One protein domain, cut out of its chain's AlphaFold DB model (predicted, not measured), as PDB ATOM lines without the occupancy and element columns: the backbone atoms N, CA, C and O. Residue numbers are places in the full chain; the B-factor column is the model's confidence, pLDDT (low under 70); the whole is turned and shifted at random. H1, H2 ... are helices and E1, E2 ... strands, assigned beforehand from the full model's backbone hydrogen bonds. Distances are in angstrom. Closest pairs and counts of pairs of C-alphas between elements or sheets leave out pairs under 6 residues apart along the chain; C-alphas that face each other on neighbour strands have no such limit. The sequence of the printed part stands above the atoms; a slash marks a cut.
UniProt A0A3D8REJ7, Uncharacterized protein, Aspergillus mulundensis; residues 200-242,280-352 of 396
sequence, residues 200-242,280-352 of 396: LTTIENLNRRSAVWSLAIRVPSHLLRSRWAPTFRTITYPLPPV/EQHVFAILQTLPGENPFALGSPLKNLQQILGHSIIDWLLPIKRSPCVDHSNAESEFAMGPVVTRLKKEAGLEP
ATOM      1  N   LEU A 200      56.399  -9.960   4.922       85.62
ATOM      2  CA  LEU A 200      56.184  -9.135   6.109       85.62
ATOM      3  C   LEU A 200      55.706  -7.750   5.705       85.62
ATOM      4  O   LEU A 200      56.313  -7.087   4.865       85.62
ATOM      5  N   THR A 201      54.678  -7.261   6.383       85.75
ATOM      6  CA  THR A 201      54.316  -5.847   6.308       85.75
ATOM      7  C   THR A 201      55.237  -5.000   7.189       85.75
ATOM      8  O   THR A 201      55.884  -5.486   8.119       85.75
ATOM      9  N   THR A 202      55.295  -3.689   6.937       85.62
ATOM     10  CA  THR A 202      56.087  -2.755   7.758       85.62
ATOM     11  C   THR A 202      55.698  -2.814   9.241       85.62
ATOM     12  O   THR A 202      56.561  -2.725  10.113       85.62
ATOM     13  N   ILE A 203      54.406  -3.005   9.533       83.56
ATOM     14  CA  ILE A 203      53.879  -3.114  10.900       83.56
ATOM     15  C   ILE A 203      54.304  -4.444  11.527       83.56
ATOM     16  O   ILE A 203      54.742  -4.480  12.678       83.56
ATOM     17  N   GLU A 204      54.233  -5.534  10.767       82.06
ATOM     18  CA  GLU A 204      54.675  -6.851  11.227       82.06
ATOM     19  C   GLU A 204      56.178  -6.895  11.472       82.06
ATOM     20  O   GLU A 204      56.613  -7.472  12.464       82.06
ATOM     21  N   ASN A 205      56.984  -6.236  10.634       86.31
ATOM     22  CA  ASN A 205      58.434  -6.193  10.802       86.31
ATOM     23  C   ASN A 205      58.848  -5.557  12.142       86.31
ATOM     24  O   ASN A 205      59.838  -5.988  12.735       86.31
ATOM     25  N   LEU A 206      58.069  -4.594  12.657       84.19
ATOM     26  CA  LEU A 206      58.315  -3.967  13.960       84.19
ATOM     27  C   LEU A 206      58.162  -4.965  15.117       84.19
ATOM     28  O   LEU A 206      58.976  -4.971  16.036       84.19
ATOM     29  N   ASN A 207      57.143  -5.826  15.060       83.06
ATOM     30  CA  ASN A 207      56.845  -6.794  16.118       83.06
ATOM     31  C   ASN A 207      57.196  -8.241  15.729       83.06
ATOM     32  O   ASN A 207      56.716  -9.194  16.340       83.06
ATOM     33  N   ARG A 208      58.055  -8.434  14.721       79.19
ATOM     34  CA  ARG A 208      58.267  -9.742  14.075       79.19
ATOM     35  C   ARG A 208      58.781 -10.848  14.985       79.19
ATOM     36  O   ARG A 208      58.728 -12.001  14.600       79.19
ATOM     37  N   ARG A 209      59.357 -10.516  16.145       82.69
ATOM     38  CA  ARG A 209      59.897 -11.501  17.102       82.69
ATOM     39  C   ARG A 209      58.879 -11.936  18.157       82.69
ATOM     40  O   ARG A 209      59.112 -12.926  18.836       82.69
ATOM     41  N   SER A 210      57.785 -11.195  18.307       81.81
ATOM     42  CA  SER A 210      56.787 -11.392  19.367       81.81
ATOM     43  C   SER A 210      55.354 -11.440  18.847       81.81
ATOM     44  O   SER A 210      54.431 -11.642  19.629       81.81
ATOM     45  N   ALA A 211      55.150 -11.280  17.540       83.62
ATOM     46  CA  ALA A 211      53.852 -11.470  16.919       83.62
ATOM     47  C   ALA A 211      53.408 -12.934  17.058       83.62
ATOM     48  O   ALA A 211      54.153 -13.854  16.721       83.62
ATOM     49  N   VAL A 212      52.190 -13.126  17.558       86.00
ATOM     50  CA  VAL A 212      51.509 -14.420  17.642       86.00
ATOM     51  C   VAL A 212      50.260 -14.320  16.783       86.00
ATOM     52  O   VAL A 212      49.431 -13.434  16.993       86.00
ATOM     53  N   TRP A 213      50.127 -15.221  15.817       84.25
ATOM     54  CA  TRP A 213      48.981 -15.269  14.919       84.25
ATOM     55  C   TRP A 213      47.963 -16.273  15.442       84.25
ATOM     56  O   TRP A 213      48.335 -17.345  15.912       84.25
ATOM     57  N   SER A 214      46.678 -15.930  15.364       86.56
ATOM     58  CA  SER A 214      45.574 -16.855  15.641       86.56
ATOM     59  C   SER A 214      44.893 -17.209  14.324       86.56
ATOM     60  O   SER A 214      44.354 -16.333  13.654       86.56
ATOM     61  N   LEU A 215      44.941 -18.483  13.951       85.25
ATOM     62  CA  LEU A 215      44.415 -19.021  12.701       85.25
ATOM     63  C   LEU A 215      43.168 -19.852  12.988       85.25
ATOM     64  O   LEU A 215      43.185 -20.701  13.875       85.25
ATOM     65  N   ALA A 216      42.103 -19.634  12.221       84.88
ATOM     66  CA  ALA A 216      40.914 -20.476  12.246       84.88
ATOM     67  C   ALA A 216      41.016 -21.511  11.118       84.88
ATOM     68  O   ALA A 216      40.895 -21.165   9.946       84.88
ATOM     69  N   ILE A 217      41.264 -22.773  11.465       83.06
ATOM     70  CA  ILE A 217      41.403 -23.864  10.495       83.06
ATOM     71  C   ILE A 217      40.115 -24.681  10.477       83.06
ATOM     72  O   ILE A 217      39.668 -25.147  11.525       83.06
ATOM     73  N   ARG A 218      39.515 -24.870   9.295       80.31
ATOM     74  CA  ARG A 218      38.321 -25.713   9.131       80.31
ATOM     75  C   ARG A 218      38.658 -27.151   9.524       80.31
ATOM     76  O   ARG A 218      39.571 -27.753   8.964       80.31
ATOM     77  N   VAL A 219      37.903 -27.701  10.468       79.50
ATOM     78  CA  VAL A 219      38.008 -29.104  10.868       79.50
ATOM     79  C   VAL A 219      37.316 -29.957   9.802       79.50
ATOM     80  O   VAL A 219      36.146 -29.706   9.488       79.50
ATOM     81  N   PRO A 220      37.998 -30.961   9.227       76.94
ATOM     82  CA  PRO A 220      37.377 -31.876   8.281       76.94
ATOM     83  C   PRO A 220      36.163 -32.602   8.878       76.94
ATOM     84  O   PRO A 220      36.198 -33.090  10.010       76.94
ATOM     85  N   SER A 221      35.090 -32.735   8.097       68.88
ATOM     86  CA  SER A 221      33.816 -33.331   8.536       68.88
ATOM     87  C   SER A 221      33.934 -34.794   8.988       68.88
ATOM     88  O   SER A 221      33.155 -35.248   9.827       68.88
ATOM     89  N   HIS A 222      34.934 -35.528   8.493       67.25
ATOM     90  CA  HIS A 222      35.207 -36.901   8.920       67.25
ATOM     91  C   HIS A 222      35.751 -36.982  10.359       67.25
ATOM     92  O   HIS A 222      35.388 -37.910  11.079       67.25
ATOM     93  N   LEU A 223      36.526 -35.989  10.816       67.75
ATOM     94  CA  LEU A 223      37.050 -35.936  12.191       67.75
ATOM     95  C   LEU A 223      35.976 -35.534  13.210       67.75
ATOM     96  O   LEU A 223      35.991 -35.990  14.353       67.75
ATOM     97  N   LEU A 224      34.993 -34.737  12.776       65.56
ATOM     98  CA  LEU A 224      33.819 -34.407  13.589       65.56
ATOM     99  C   LEU A 224      32.952 -35.644  13.870       65.56
ATOM    100  O   LEU A 224      32.377 -35.758  14.949       65.56
ATOM    101  N   ARG A 225      32.891 -36.600  12.931       61.31
ATOM    102  CA  ARG A 225      32.195 -37.883  13.134       61.31
ATOM    103  C   ARG A 225      32.966 -38.836  14.052       61.31
ATOM    104  O   ARG A 225      32.342 -39.618  14.761       61.31
ATOM    105  N   SER A 226      34.299 -38.771  14.066       57.16
ATOM    106  CA  SER A 226      35.158 -39.753  14.742       57.16
ATOM    107  C   SER A 226      35.546 -39.404  16.190       57.16
ATOM    108  O   SER A 226      36.552 -39.914  16.674       57.16
ATOM    109  N   ARG A 227      34.780 -38.565  16.908       58.09
ATOM    110  CA  ARG A 227      35.106 -38.124  18.289       58.09
ATOM    111  C   ARG A 227      36.516 -37.515  18.414       58.09
ATOM    112  O   ARG A 227      37.214 -37.764  19.396       58.09
ATOM    113  N   TRP A 228      36.945 -36.697  17.449       62.44
ATOM    114  CA  TRP A 228      38.132 -35.858  17.653       62.44
ATOM    115  C   TRP A 228      37.928 -34.997  18.910       62.44
ATOM    116  O   TRP A 228      36.949 -34.254  19.012       62.44
ATOM    117  N   ALA A 229      38.801 -35.163  19.906       55.06
ATOM    118  CA  ALA A 229      38.695 -34.446  21.169       55.06
ATOM    119  C   ALA A 229      39.053 -32.966  20.941       55.06
ATOM    120  O   ALA A 229      40.152 -32.691  20.456       55.06
ATOM    121  N   PRO A 230      38.177 -32.008  21.294       59.81
ATOM    122  CA  PRO A 230      38.453 -30.589  21.120       59.81
ATOM    123  C   PRO A 230      39.447 -30.121  22.188       59.81
ATOM    124  O   PRO A 230      39.080 -29.532  23.199       59.81
ATOM    125  N   THR A 231      40.733 -30.394  21.978       59.91
ATOM    126  CA  THR A 231      41.822 -29.837  22.797       59.91
ATOM    127  C   THR A 231      42.023 -28.341  22.544       59.91
ATOM    128  O   THR A 231      42.664 -27.662  23.345       59.91
ATOM    129  N   PHE A 232      41.435 -27.804  21.471       65.94
ATOM    130  CA  PHE A 232      41.548 -26.408  21.060       65.94
ATOM    131  C   PHE A 232      40.190 -25.699  21.048       65.94
ATOM    132  O   PHE A 232      39.139 -26.313  20.843       65.94
ATOM    133  N   ARG A 233      40.216 -24.370  21.224       72.88
ATOM    134  CA  ARG A 233      39.023 -23.523  21.087       72.88
ATOM    135  C   ARG A 233      38.440 -23.695  19.687       72.88
ATOM    136  O   ARG A 233      39.138 -23.472  18.704       72.88
ATOM    137  N   THR A 234      37.166 -24.053  19.607       77.50
ATOM    138  CA  THR A 234      36.448 -24.263  18.347       77.50
ATOM    139  C   THR A 234      35.292 -23.277  18.213       77.50
ATOM    140  O   THR A 234      34.663 -22.907  19.203       77.50
ATOM    141  N   ILE A 235      35.037 -22.815  16.988       76.81
ATOM    142  CA  ILE A 235      33.892 -21.967  16.639       76.81
ATOM    143  C   ILE A 235      33.104 -22.678  15.545       76.81
ATOM    144  O   ILE A 235      33.676 -23.074  14.530       76.81
ATOM    145  N   THR A 236      31.797 -22.815  15.745       75.44
ATOM    146  CA  THR A 236      30.883 -23.408  14.765       75.44
ATOM    147  C   THR A 236      30.105 -22.308  14.059       75.44
ATOM    148  O   THR A 236      29.550 -21.425  14.715       75.44
ATOM    149  N   TYR A 237      30.066 -22.371  12.731       71.19
ATOM    150  CA  TYR A 237      29.231 -21.521  11.890       71.19
ATOM    151  C   TYR A 237      28.127 -22.344  11.210       71.19
ATOM    152  O   TYR A 237      28.386 -23.490  10.831       71.19
ATOM    153  N   PRO A 238      26.927 -21.762  11.009       66.44
ATOM    154  CA  PRO A 238      26.495 -20.430  11.464       66.44
ATOM    155  C   PRO A 238      26.379 -20.332  12.999       66.44
ATOM    156  O   PRO A 238      26.181 -21.342  13.674       66.44
ATOM    157  N   LEU A 239      26.549 -19.124  13.560       68.88
ATOM    158  CA  LEU A 239      26.442 -18.924  15.012       68.88
ATOM    159  C   LEU A 239      25.028 -19.306  15.485       68.88
ATOM    160  O   LEU A 239      24.057 -18.929  14.824       68.88
ATOM    161  N   PRO A 240      24.889 -19.992  16.633       68.44
ATOM    162  CA  PRO A 240      23.579 -20.239  17.215       68.44
ATOM    163  C   PRO A 240      22.859 -18.901  17.475       68.44
ATOM    164  O   PRO A 240      23.513 -17.933  17.882       68.44
ATOM    165  N   PRO A 241      21.533 -18.819  17.249       60.41
ATOM    166  CA  PRO A 241      20.761 -17.612  17.519       60.41
ATOM    167  C   PRO A 241      20.990 -17.144  18.958       60.41
ATOM    168  O   PRO A 241      20.852 -17.926  19.899       60.41
ATOM    169  N   VAL A 242      21.363 -15.873  19.134       65.31
ATOM    170  CA  VAL A 242      21.545 -15.277  20.463       65.31
ATOM    171  C   VAL A 242      20.207 -15.365  21.207       65.31
ATOM    172  O   VAL A 242      19.214 -14.848  20.688       65.31
ATOM    173  N   GLU A 280      25.514 -26.888   5.739       61.62
ATOM    174  CA  GLU A 280      26.804 -27.446   6.143       61.62
ATOM    175  C   GLU A 280      27.423 -26.763   7.385       61.62
ATOM    176  O   GLU A 280      27.990 -25.676   7.305       61.62
ATOM    177  N   GLN A 281      27.307 -27.384   8.566       67.44
ATOM    178  CA  GLN A 281      27.935 -26.845   9.775       67.44
ATOM    179  C   GLN A 281      29.457 -26.856   9.607       67.44
ATOM    180  O   GLN A 281      30.077 -27.914   9.456       67.44
ATOM    181  N   HIS A 282      30.070 -25.678   9.654       75.88
ATOM    182  CA  HIS A 282      31.515 -25.526   9.545       75.88
ATOM    183  C   HIS A 282      32.108 -25.295  10.933       75.88
ATOM    184  O   HIS A 282      31.886 -24.257  11.557       75.88
ATOM    185  N   VAL A 283      32.869 -26.274  11.423       78.75
ATOM    186  CA  VAL A 283      33.615 -26.164  12.680       78.75
ATOM    187  C   VAL A 283      35.034 -25.714  12.366       78.75
ATOM    188  O   VAL A 283      35.709 -26.314  11.532       78.75
ATOM    189  N   PHE A 284      35.497 -24.672  13.046       82.00
ATOM    190  CA  PHE A 284      36.846 -24.135  12.907       82.00
ATOM    191  C   PHE A 284      37.606 -24.271  14.221       82.00
ATOM    192  O   PHE A 284      37.109 -23.841  15.260       82.00
ATOM    193  N   ALA A 285      38.812 -24.832  14.181       81.69
ATOM    194  CA  ALA A 285      39.741 -24.866  15.305       81.69
ATOM    195  C   ALA A 285      40.620 -23.610  15.296       81.69
ATOM    196  O   ALA A 285      41.211 -23.269  14.271       81.69
ATOM    197  N   ILE A 286      40.715 -22.923  16.434       84.44
ATOM    198  CA  ILE A 286      41.581 -21.757  16.606       84.44
ATOM    199  C   ILE A 286      42.953 -22.240  17.069       84.44
ATOM    200  O   ILE A 286      43.113 -22.655  18.218       84.44
ATOM    201  N   LEU A 287      43.941 -22.160  16.183       82.75
ATOM    202  CA  LEU A 287      45.331 -22.508  16.464       82.75
ATOM    203  C   LEU A 287      46.184 -21.248  16.552       82.75
ATOM    204  O   LEU A 287      45.955 -20.278  15.831       82.75
ATOM    205  N   GLN A 288      47.173 -21.262  17.439       85.81
ATOM    206  CA  GLN A 288      48.092 -20.144  17.629       85.81
ATOM    207  C   GLN A 288      49.493 -20.523  17.158       85.81
ATOM    208  O   GLN A 288      49.966 -21.620  17.445       85.81
ATOM    209  N   THR A 289      50.155 -19.621  16.435       87.38
ATOM    210  CA  THR A 289      51.563 -19.799  16.053       87.38
ATOM    211  C   THR A 289      52.486 -19.548  17.244       87.38
ATOM    212  O   THR A 289      52.094 -18.912  18.225       87.38
ATOM    213  N   LEU A 290      53.747 -19.983  17.157       82.75
ATOM    214  CA  LEU A 290      54.739 -19.569  18.148       82.75
ATOM    215  C   LEU A 290      55.098 -18.081  17.962       82.75
ATOM    216  O   LEU A 290      54.916 -17.531  16.865       82.75
ATOM    217  N   PRO A 291      55.615 -17.412  19.011       82.69
ATOM    218  CA  PRO A 291      56.063 -16.030  18.909       82.69
ATOM    219  C   PRO A 291      57.106 -15.852  17.801       82.69
ATOM    220  O   PRO A 291      58.171 -16.468  17.819       82.69
ATOM    221  N   GLY A 292      56.789 -14.986  16.841       79.94
ATOM    222  CA  GLY A 292      57.660 -14.613  15.731       79.94
ATOM    223  C   GLY A 292      57.618 -15.524  14.502       79.94
ATOM    224  O   GLY A 292      58.424 -15.355  13.588       79.94
ATOM    225  N   GLU A 293      56.676 -16.463  14.444       83.81
ATOM    226  CA  GLU A 293      56.412 -17.242  13.234       83.81
ATOM    227  C   GLU A 293      55.435 -16.521  12.305       83.81
ATOM    228  O   GLU A 293      54.410 -16.005  12.749       83.81
ATOM    229  N   ASN A 294      55.737 -16.505  11.003       86.19
ATOM    230  CA  ASN A 294      54.858 -15.939   9.982       86.19
ATOM    231  C   ASN A 294      54.105 -17.069   9.250       86.19
ATOM    232  O   ASN A 294      54.754 -17.867   8.565       86.19
ATOM    233  N   PRO A 295      52.764 -17.143   9.344       83.62
ATOM    234  CA  PRO A 295      51.976 -18.160   8.650       83.62
ATOM    235  C   PRO A 295      51.960 -17.986   7.128       83.62
ATOM    236  O   PRO A 295      51.724 -18.961   6.424       83.62
ATOM    237  N   PHE A 296      52.262 -16.793   6.613       84.94
ATOM    238  CA  PHE A 296      52.290 -16.495   5.177       84.94
ATOM    239  C   PHE A 296      53.675 -16.682   4.546       84.94
ATOM    240  O   PHE A 296      53.842 -16.505   3.343       84.94
ATOM    241  N   ALA A 297      54.699 -17.034   5.331       83.81
ATOM    242  CA  ALA A 297      56.025 -17.305   4.792       83.81
ATOM    243  C   ALA A 297      56.081 -18.724   4.202       83.81
ATOM    244  O   ALA A 297      56.070 -19.711   4.935       83.81
ATOM    245  N   LEU A 298      56.251 -18.841   2.882       81.69
ATOM    246  CA  LEU A 298      56.318 -20.106   2.127       81.69
ATOM    247  C   LEU A 298      57.594 -20.935   2.393       81.69
ATOM    248  O   LEU A 298      57.846 -21.946   1.737       81.69
ATOM    249  N   GLY A 299      58.430 -20.509   3.343       80.12
ATOM    250  CA  GLY A 299      59.659 -21.183   3.765       80.12
ATOM    251  C   GLY A 299      60.921 -20.767   3.005       80.12
ATOM    252  O   GLY A 299      62.006 -20.849   3.575       80.12
ATOM    253  N   SER A 300      60.813 -20.264   1.769       86.25
ATOM    254  CA  SER A 300      61.952 -19.682   1.048       86.25
ATOM    255  C   SER A 300      61.659 -18.256   0.569       86.25
ATOM    256  O   SER A 300      60.554 -17.980   0.095       86.25
ATOM    257  N   PRO A 301      62.644 -17.341   0.647       86.38
ATOM    258  CA  PRO A 301      62.430 -15.946   0.273       86.38
ATOM    259  C   PRO A 301      62.109 -15.778  -1.215       86.38
ATOM    260  O   PRO A 301      61.354 -14.890  -1.590       86.38
ATOM    261  N   LEU A 302      62.626 -16.671  -2.063       86.06
ATOM    262  CA  LEU A 302      62.313 -16.676  -3.490       86.06
ATOM    263  C   LEU A 302      60.862 -17.073  -3.764       86.06
ATOM    264  O   LEU A 302      60.247 -16.470  -4.632       86.06
ATOM    265  N   LYS A 303      60.292 -18.033  -3.022       85.12
ATOM    266  CA  LYS A 303      58.873 -18.394  -3.176       85.12
ATOM    267  C   LYS A 303      57.958 -17.250  -2.741       85.12
ATOM    268  O   LYS A 303      56.985 -16.962  -3.428       85.12
ATOM    269  N   ASN A 304      58.317 -16.555  -1.662       87.62
ATOM    270  CA  ASN A 304      57.618 -15.349  -1.213       87.62
ATOM    271  C   ASN A 304      57.662 -14.244  -2.283       87.62
ATOM    272  O   ASN A 304      56.629 -13.703  -2.666       87.62
ATOM    273  N   LEU A 305      58.847 -13.978  -2.851       86.19
ATOM    274  CA  LEU A 305      58.990 -13.019  -3.949       86.19
ATOM    275  C   LEU A 305      58.222 -13.440  -5.201       86.19
ATOM    276  O   LEU A 305      57.611 -12.588  -5.831       86.19
ATOM    277  N   GLN A 306      58.221 -14.725  -5.555       86.19
ATOM    278  CA  GLN A 306      57.470 -15.236  -6.705       86.19
ATOM    279  C   GLN A 306      55.960 -15.069  -6.530       86.19
ATOM    280  O   GLN A 306      55.273 -14.769  -7.502       86.19
ATOM    281  N   GLN A 307      55.446 -15.212  -5.305       83.81
ATOM    282  CA  GLN A 307      54.034 -14.965  -5.015       83.81
ATOM    283  C   GLN A 307      53.660 -13.512  -5.347       83.81
ATOM    284  O   GLN A 307      52.628 -13.261  -5.960       83.81
ATOM    285  N   ILE A 308      54.538 -12.562  -5.005       83.25
ATOM    286  CA  ILE A 308      54.303 -11.125  -5.186       83.25
ATOM    287  C   ILE A 308      54.587 -10.678  -6.628       83.25
ATOM    288  O   ILE A 308      53.758 -10.004  -7.238       83.25
ATOM    289  N   LEU A 309      55.749 -11.036  -7.172       82.38
ATOM    290  CA  LEU A 309      56.273 -10.526  -8.443       82.38
ATOM    291  C   LEU A 309      55.915 -11.399  -9.653       82.38
ATOM    292  O   LEU A 309      56.014 -10.930 -10.781       82.38
ATOM    293  N   GLY A 310      55.501 -12.650  -9.447       83.56
ATOM    294  CA  GLY A 310      55.249 -13.616 -10.515       83.56
ATOM    295  C   GLY A 310      56.314 -14.708 -10.616       83.56
ATOM    296  O   GLY A 310      57.380 -14.652  -9.998       83.56
ATOM    297  N   HIS A 311      56.024 -15.727 -11.422       83.31
ATOM    298  CA  HIS A 311      56.890 -16.900 -11.574       83.31
ATOM    299  C   HIS A 311      58.041 -16.687 -12.569       83.31
ATOM    300  O   HIS A 311      59.042 -17.397 -12.491       83.31
ATOM    301  N   SER A 312      57.920 -15.713 -13.479       84.62
ATOM    302  CA  SER A 312      58.920 -15.433 -14.516       84.62
ATOM    303  C   SER A 312      59.649 -14.112 -14.278       84.62
ATOM    304  O   SER A 312      59.045 -13.128 -13.871       84.62
ATOM    305  N   ILE A 313      60.933 -14.045 -14.643       80.81
ATOM    306  CA  ILE A 313      61.742 -12.807 -14.579       80.81
ATOM    307  C   ILE A 313      61.149 -11.710 -15.479       80.81
ATOM    308  O   ILE A 313      61.224 -10.524 -15.168       80.81
ATOM    309  N   ILE A 314      60.515 -12.104 -16.587       79.94
ATOM    310  CA  ILE A 314      59.817 -11.172 -17.477       79.94
ATOM    311  C   ILE A 314      58.617 -10.548 -16.756       79.94
ATOM    312  O   ILE A 314      58.400  -9.357 -16.926       79.94
ATOM    313  N   ASP A 315      57.908 -11.288 -15.896       79.44
ATOM    314  CA  ASP A 315      56.828 -10.723 -15.073       79.44
ATOM    315  C   ASP A 315      57.379  -9.752 -14.012       79.44
ATOM    316  O   ASP A 315      56.697  -8.803 -13.623       79.44
ATOM    317  N   TRP A 316      58.635  -9.942 -13.582       78.12
ATOM    318  CA  TRP A 316      59.306  -9.041 -12.640       78.12
ATOM    319  C   TRP A 316      59.693  -7.714 -13.300       78.12
ATOM    320  O   TRP A 316      59.590  -6.662 -12.673       78.12
ATOM    321  N   LEU A 317      60.155  -7.762 -14.554       73.94
ATOM    322  CA  LEU A 317      60.582  -6.579 -15.308       73.94
ATOM    323  C   LEU A 317      59.402  -5.862 -15.983       73.94
ATOM    324  O   LEU A 317      59.378  -4.636 -16.080       73.94
ATOM    325  N   LEU A 318      58.418  -6.632 -16.442       76.25
ATOM    326  CA  LEU A 318      57.210  -6.186 -17.119       76.25
ATOM    327  C   LEU A 318      56.003  -6.770 -16.390       76.25
ATOM    328  O   LEU A 318      55.522  -7.851 -16.741       76.25
ATOM    329  N   PRO A 319      55.469  -6.048 -15.395       67.50
ATOM    330  CA  PRO A 319      54.317  -6.505 -14.651       67.50
ATOM    331  C   PRO A 319      53.082  -6.313 -15.552       67.50
ATOM    332  O   PRO A 319      52.342  -5.343 -15.415       67.50
ATOM    333  N   ILE A 320      52.849  -7.220 -16.499       74.44
ATOM    334  CA  ILE A 320      51.668  -7.215 -17.384       74.44
ATOM    335  C   ILE A 320      50.552  -8.061 -16.758       74.44
ATOM    336  O   ILE A 320      49.379  -7.702 -16.815       74.44
ATOM    337  N   LYS A 321      50.919  -9.164 -16.096       74.50
ATOM    338  CA  LYS A 321      49.983 -10.064 -15.414       74.50
ATOM    339  C   LYS A 321      49.689  -9.601 -13.988       74.50
ATOM    340  O   LYS A 321      50.495  -8.906 -13.355       74.50
ATOM    341  N   ARG A 322      48.519  -9.980 -13.466       74.25
ATOM    342  CA  ARG A 322      48.214  -9.812 -12.039       74.25
ATOM    343  C   ARG A 322      49.200 -10.640 -11.213       74.25
ATOM    344  O   ARG A 322      49.718 -11.649 -11.682       74.25
ATOM    345  N   SER A 323      49.503 -10.143 -10.018       80.69
ATOM    346  CA  SER A 323      50.350 -10.870  -9.076       80.69
ATOM    347  C   SER A 323      49.653 -12.186  -8.702       80.69
ATOM    348  O   SER A 323      48.456 -12.129  -8.415       80.69
ATOM    349  N   PRO A 324      50.364 -13.327  -8.658       78.56
ATOM    350  CA  PRO A 324      49.799 -14.595  -8.186       78.56
ATOM    351  C   PRO A 324      49.188 -14.514  -6.779       78.56
ATOM    352  O   PRO A 324      48.299 -15.289  -6.453       78.56
ATOM    353  N   CYS A 325      49.611 -13.551  -5.946       72.19
ATOM    354  CA  CYS A 325      48.977 -13.266  -4.654       72.19
ATOM    355  C   CYS A 325      47.481 -12.922  -4.740       72.19
ATOM    356  O   CYS A 325      46.817 -12.988  -3.714       72.19
ATOM    357  N   VAL A 326      46.984 -12.488  -5.901       73.12
ATOM    358  CA  VAL A 326      45.593 -12.036  -6.102       73.12
ATOM    359  C   VAL A 326      44.670 -13.201  -6.486       73.12
ATOM    360  O   VAL A 326      43.449 -13.049  -6.526       73.12
ATOM    361  N   ASP A 327      45.229 -14.378  -6.769       73.88
ATOM    362  CA  ASP A 327      44.451 -15.546  -7.163       73.88
ATOM    363  C   ASP A 327      43.842 -16.227  -5.929       73.88
ATOM    364  O   ASP A 327      44.393 -17.160  -5.347       73.88
ATOM    365  N   HIS A 328      42.650 -15.773  -5.550       77.81
ATOM    366  CA  HIS A 328      41.868 -16.297  -4.425       77.81
ATOM    367  C   HIS A 328      41.031 -17.539  -4.789       77.81
ATOM    368  O   HIS A 328      39.996 -17.810  -4.184       77.81
ATOM    369  N   SER A 329      41.431 -18.296  -5.816       71.94
ATOM    370  CA  SER A 329      40.666 -19.448  -6.314       71.94
ATOM    371  C   SER A 329      40.756 -20.682  -5.412       71.94
ATOM    372  O   SER A 329      40.045 -21.661  -5.635       71.94
ATOM    373  N   ASN A 330      41.656 -20.676  -4.428       74.06
ATOM    374  CA  ASN A 330      41.832 -21.801  -3.523       74.06
ATOM    375  C   ASN A 330      40.737 -21.812  -2.444       74.06
ATOM    376  O   ASN A 330      40.548 -20.844  -1.714       74.06
ATOM    377  N   ALA A 331      40.039 -22.942  -2.321       70.06
ATOM    378  CA  ALA A 331      38.974 -23.129  -1.342       70.06
ATOM    379  C   ALA A 331      39.486 -23.326   0.099       70.06
ATOM    380  O   ALA A 331      38.706 -23.196   1.042       70.06
ATOM    381  N   GLU A 332      40.771 -23.656   0.294       70.75
ATOM    382  CA  GLU A 332      41.344 -23.819   1.640       70.75
ATOM    383  C   GLU A 332      41.662 -22.487   2.323       70.75
ATOM    384  O   GLU A 332      41.454 -22.339   3.529       70.75
ATOM    385  N   SER A 333      42.195 -21.532   1.565       76.69
ATOM    386  CA  SER A 333      42.561 -20.209   2.054       76.69
ATOM    387  C   SER A 333      42.717 -19.231   0.899       76.69
ATOM    388  O   SER A 333      43.222 -19.590  -0.161       76.69
ATOM    389  N   GLU A 334      42.348 -17.975   1.148       76.50
ATOM    390  CA  GLU A 334      42.473 -16.878   0.182       76.50
ATOM    391  C   GLU A 334      43.934 -16.650  -0.242       76.50
ATOM    392  O   GLU A 334      44.212 -16.399  -1.406       76.50
ATOM    393  N   PHE A 335      44.886 -16.847   0.677       80.81
ATOM    394  CA  PHE A 335      46.321 -16.725   0.412       80.81
ATOM    395  C   PHE A 335      47.049 -18.054   0.598       80.81
ATOM    396  O   PHE A 335      46.629 -18.902   1.389       80.81
ATOM    397  N   ALA A 336      48.181 -18.217  -0.088       79.81
ATOM    398  CA  ALA A 336      49.043 -19.377   0.090       79.81
ATOM    399  C   ALA A 336      49.610 -19.423   1.521       79.81
ATOM    400  O   ALA A 336      50.156 -18.441   2.029       79.81
ATOM    401  N   MET A 337      49.473 -20.581   2.167       83.81
ATOM    402  CA  MET A 337      49.896 -20.790   3.549       83.81
ATOM    403  C   MET A 337      51.276 -21.446   3.614       83.81
ATOM    404  O   MET A 337      51.632 -22.298   2.800       83.81
ATOM    405  N   GLY A 338      52.058 -21.038   4.606       83.75
ATOM    406  CA  GLY A 338      53.410 -21.517   4.837       83.75
ATOM    407  C   GLY A 338      53.493 -22.834   5.622       83.75
ATOM    408  O   GLY A 338      52.498 -23.307   6.179       83.75
ATOM    409  N   PRO A 339      54.710 -23.391   5.775       84.25
ATOM    410  CA  PRO A 339      54.959 -24.639   6.510       84.25
ATOM    411  C   PRO A 339      54.501 -24.615   7.974       84.25
ATOM    412  O   PRO A 339      54.247 -25.662   8.566       84.25
ATOM    413  N   VAL A 340      54.388 -23.422   8.568       84.69
ATOM    414  CA  VAL A 340      53.881 -23.229   9.934       84.69
ATOM    415  C   VAL A 340      52.444 -23.733  10.051       84.69
ATOM    416  O   VAL A 340      52.106 -24.397  11.027       84.69
ATOM    417  N   VAL A 341      51.609 -23.483   9.041       84.25
ATOM    418  CA  VAL A 341      50.211 -23.930   9.045       84.25
ATOM    419  C   VAL A 341      50.135 -25.447   8.919       84.25
ATOM    420  O   VAL A 341      49.377 -26.069   9.653       84.25
ATOM    421  N   THR A 342      50.970 -26.059   8.074       84.62
ATOM    422  CA  THR A 342      51.091 -27.525   7.985       84.62
ATOM    423  C   THR A 342      51.536 -28.130   9.316       84.62
ATOM    424  O   THR A 342      50.971 -29.124   9.765       84.62
ATOM    425  N   ARG A 343      52.503 -27.508  10.008       84.88
ATOM    426  CA  ARG A 343      52.917 -27.956  11.345       84.88
ATOM    427  C   ARG A 343      51.760 -27.880  12.340       84.88
ATOM    428  O   ARG A 343      51.520 -28.856  13.040       84.88
ATOM    429  N   LEU A 344      51.022 -26.771  12.367       83.94
ATOM    430  CA  LEU A 344      49.868 -26.592  13.253       83.94
ATOM    431  C   LEU A 344      48.731 -27.575  12.939       83.94
ATOM    432  O   LEU A 344      48.167 -28.161  13.859       83.94
ATOM    433  N   LYS A 345      48.427 -27.812  11.656       83.00
ATOM    434  CA  LYS A 345      47.462 -28.837  11.220       83.00
ATOM    435  C   LYS A 345      47.886 -30.226  11.715       83.00
ATOM    436  O   LYS A 345      47.063 -30.942  12.284       83.00
ATOM    437  N   LYS A 346      49.169 -30.575  11.572       83.81
ATOM    438  CA  LYS A 346      49.737 -31.847  12.039       83.81
ATOM    439  C   LYS A 346      49.712 -31.986  13.564       83.81
ATOM    440  O   LYS A 346      49.310 -33.030  14.063       83.81
ATOM    441  N   GLU A 347      50.104 -30.948  14.302       79.81
ATOM    442  CA  GLU A 347      50.065 -30.918  15.774       79.81
ATOM    443  C   GLU A 347      48.633 -31.028  16.315       79.81
ATOM    444  O   GLU A 347      48.407 -31.656  17.346       79.81
ATOM    445  N   ALA A 348      47.654 -30.477  15.593       73.81
ATOM    446  CA  ALA A 348      46.237 -30.596  15.926       73.81
ATOM    447  C   ALA A 348      45.590 -31.916  15.454       73.81
ATOM    448  O   ALA A 348      44.419 -32.165  15.752       73.81
ATOM    449  N   GLY A 349      46.326 -32.764  14.724       73.69
ATOM    450  CA  GLY A 349      45.815 -34.018  14.164       73.69
ATOM    451  C   GLY A 349      44.749 -33.822  13.078       73.69
ATOM    452  O   GLY A 349      43.871 -34.665  12.931       73.69
ATOM    453  N   LEU A 350      44.791 -32.698  12.352       72.56
ATOM    454  CA  LEU A 350      43.797 -32.314  11.340       72.56
ATOM    455  C   LEU A 350      44.117 -32.826   9.924       72.56
ATOM    456  O   LEU A 350      43.322 -32.610   9.012       72.56
ATOM    457  N   GLU A 351      45.264 -33.475   9.721       68.19
ATOM    458  CA  GLU A 351      45.751 -33.900   8.403       68.19
ATOM    459  C   GLU A 351      45.815 -35.434   8.319       68.19
ATOM    460  O   GLU A 351      46.330 -36.064   9.249       68.19
ATOM    461  N   PRO A 352      45.290 -36.067   7.250       54.75
ATOM    462  CA  PRO A 352      45.413 -37.506   7.078       54.75
ATOM    463  C   PRO A 352      46.883 -37.857   6.850       54.75
ATOM    464  O   PRO A 352      47.534 -37.323   5.953       54.75
TER     465      PRO A 352
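What this domain is: This is residues 200 to 242 and 280 to 352 of the 396 residues of an uncharacterized protein of Aspergillus mulundensis (UniProt A0A3D8REJ7). What shape do these residues make? A small, wall-like sheet of three strands, E1, E3 and E2, has helix H5 across one face, and from it long loops reach out to the short helices H3 and H4 at one end of the longest axis. H2 follows E1 toward the other end, and H1 sits off the sheet. What are the counts and the outline? The printed part has 116 residues, in the order H1 E1 H2 E2 E3 H3 H4 H5; the sheet is all antiparallel and the class is mixed, helices and strands, with 49 residues, under half, in named elements. It is loose, with a radius of gyration of the C-alphas of 17.2 A, and elongated, spanning 52 by 33 by 32 A.

Where its parts are: Where does the first half run? H1 is residues 202 to 206, with C-alpha 202 at (56.087, -2.755, 7.758), E1 is 214 to 218, 13.2 A long, H2 is 221 to 225, and E2 is 234 to 237, 10.1 A long. What follows the cut? E3 is residues 282 to 288, 19.2 A long, from C-alpha 282 at (31.515, -25.526, 9.545). H3 is 301 to 309, 12.0 A, H4 is 313 to 317, and H5 is 339 to 347, 12.2 A, ending with C-alpha 347 at (50.065, -30.918, 15.774).

How they stand to each other: How is the sheet paired? E3 is the inner strand, antiparallel to E1 at 149 degrees, with N 215 and O 287 2.8 A apart, and to E2 at 147 degrees, with N 235 and O 284 2.9 A apart, both within hydrogen-bond range. E1, H2 and E2 form a split strand-helix-strand unit, two strands running the same way with E3 between them, and its crossover is right-handed. Which helix is on the sheet? H5 is, at a height over the sheet of 9.5 A, over E3 and only just over E1, where 3 of its C-alphas fall; it runs across the strands, at 70 degrees to E3 on the local plane, itself fitted to just 6 C-alphas. The closest C-alphas of E3 and H5 are those of Leu 287 and Leu 344, 6.9 A apart. What of the other helices? H1, H2, H3 and H4 are not on the sheet; H3 and H4 are close but not clearly touching, the C-alphas of Leu 309 and Trp 316 being 5.4 A apart. In all five helices each O i to N i+4 pair is within hydrogen-bond range.

The domain as a whole: How large is it? The two C-alphas farthest apart, those of Val 242 and Ile 314, are 54.0 A apart. Where is the cut, and which links are long? Residues 243 to 279 are not printed, and C-alphas 242 and 280 are 19.5 A apart; the links E3 to H3 and H4 to H5 are long. Where is confidence low? The mean pLDDT of the printed part is 77.6, and residues 221 to 232, 238 to 242, 280 to 281, 319 and 351 to 352 are under 70.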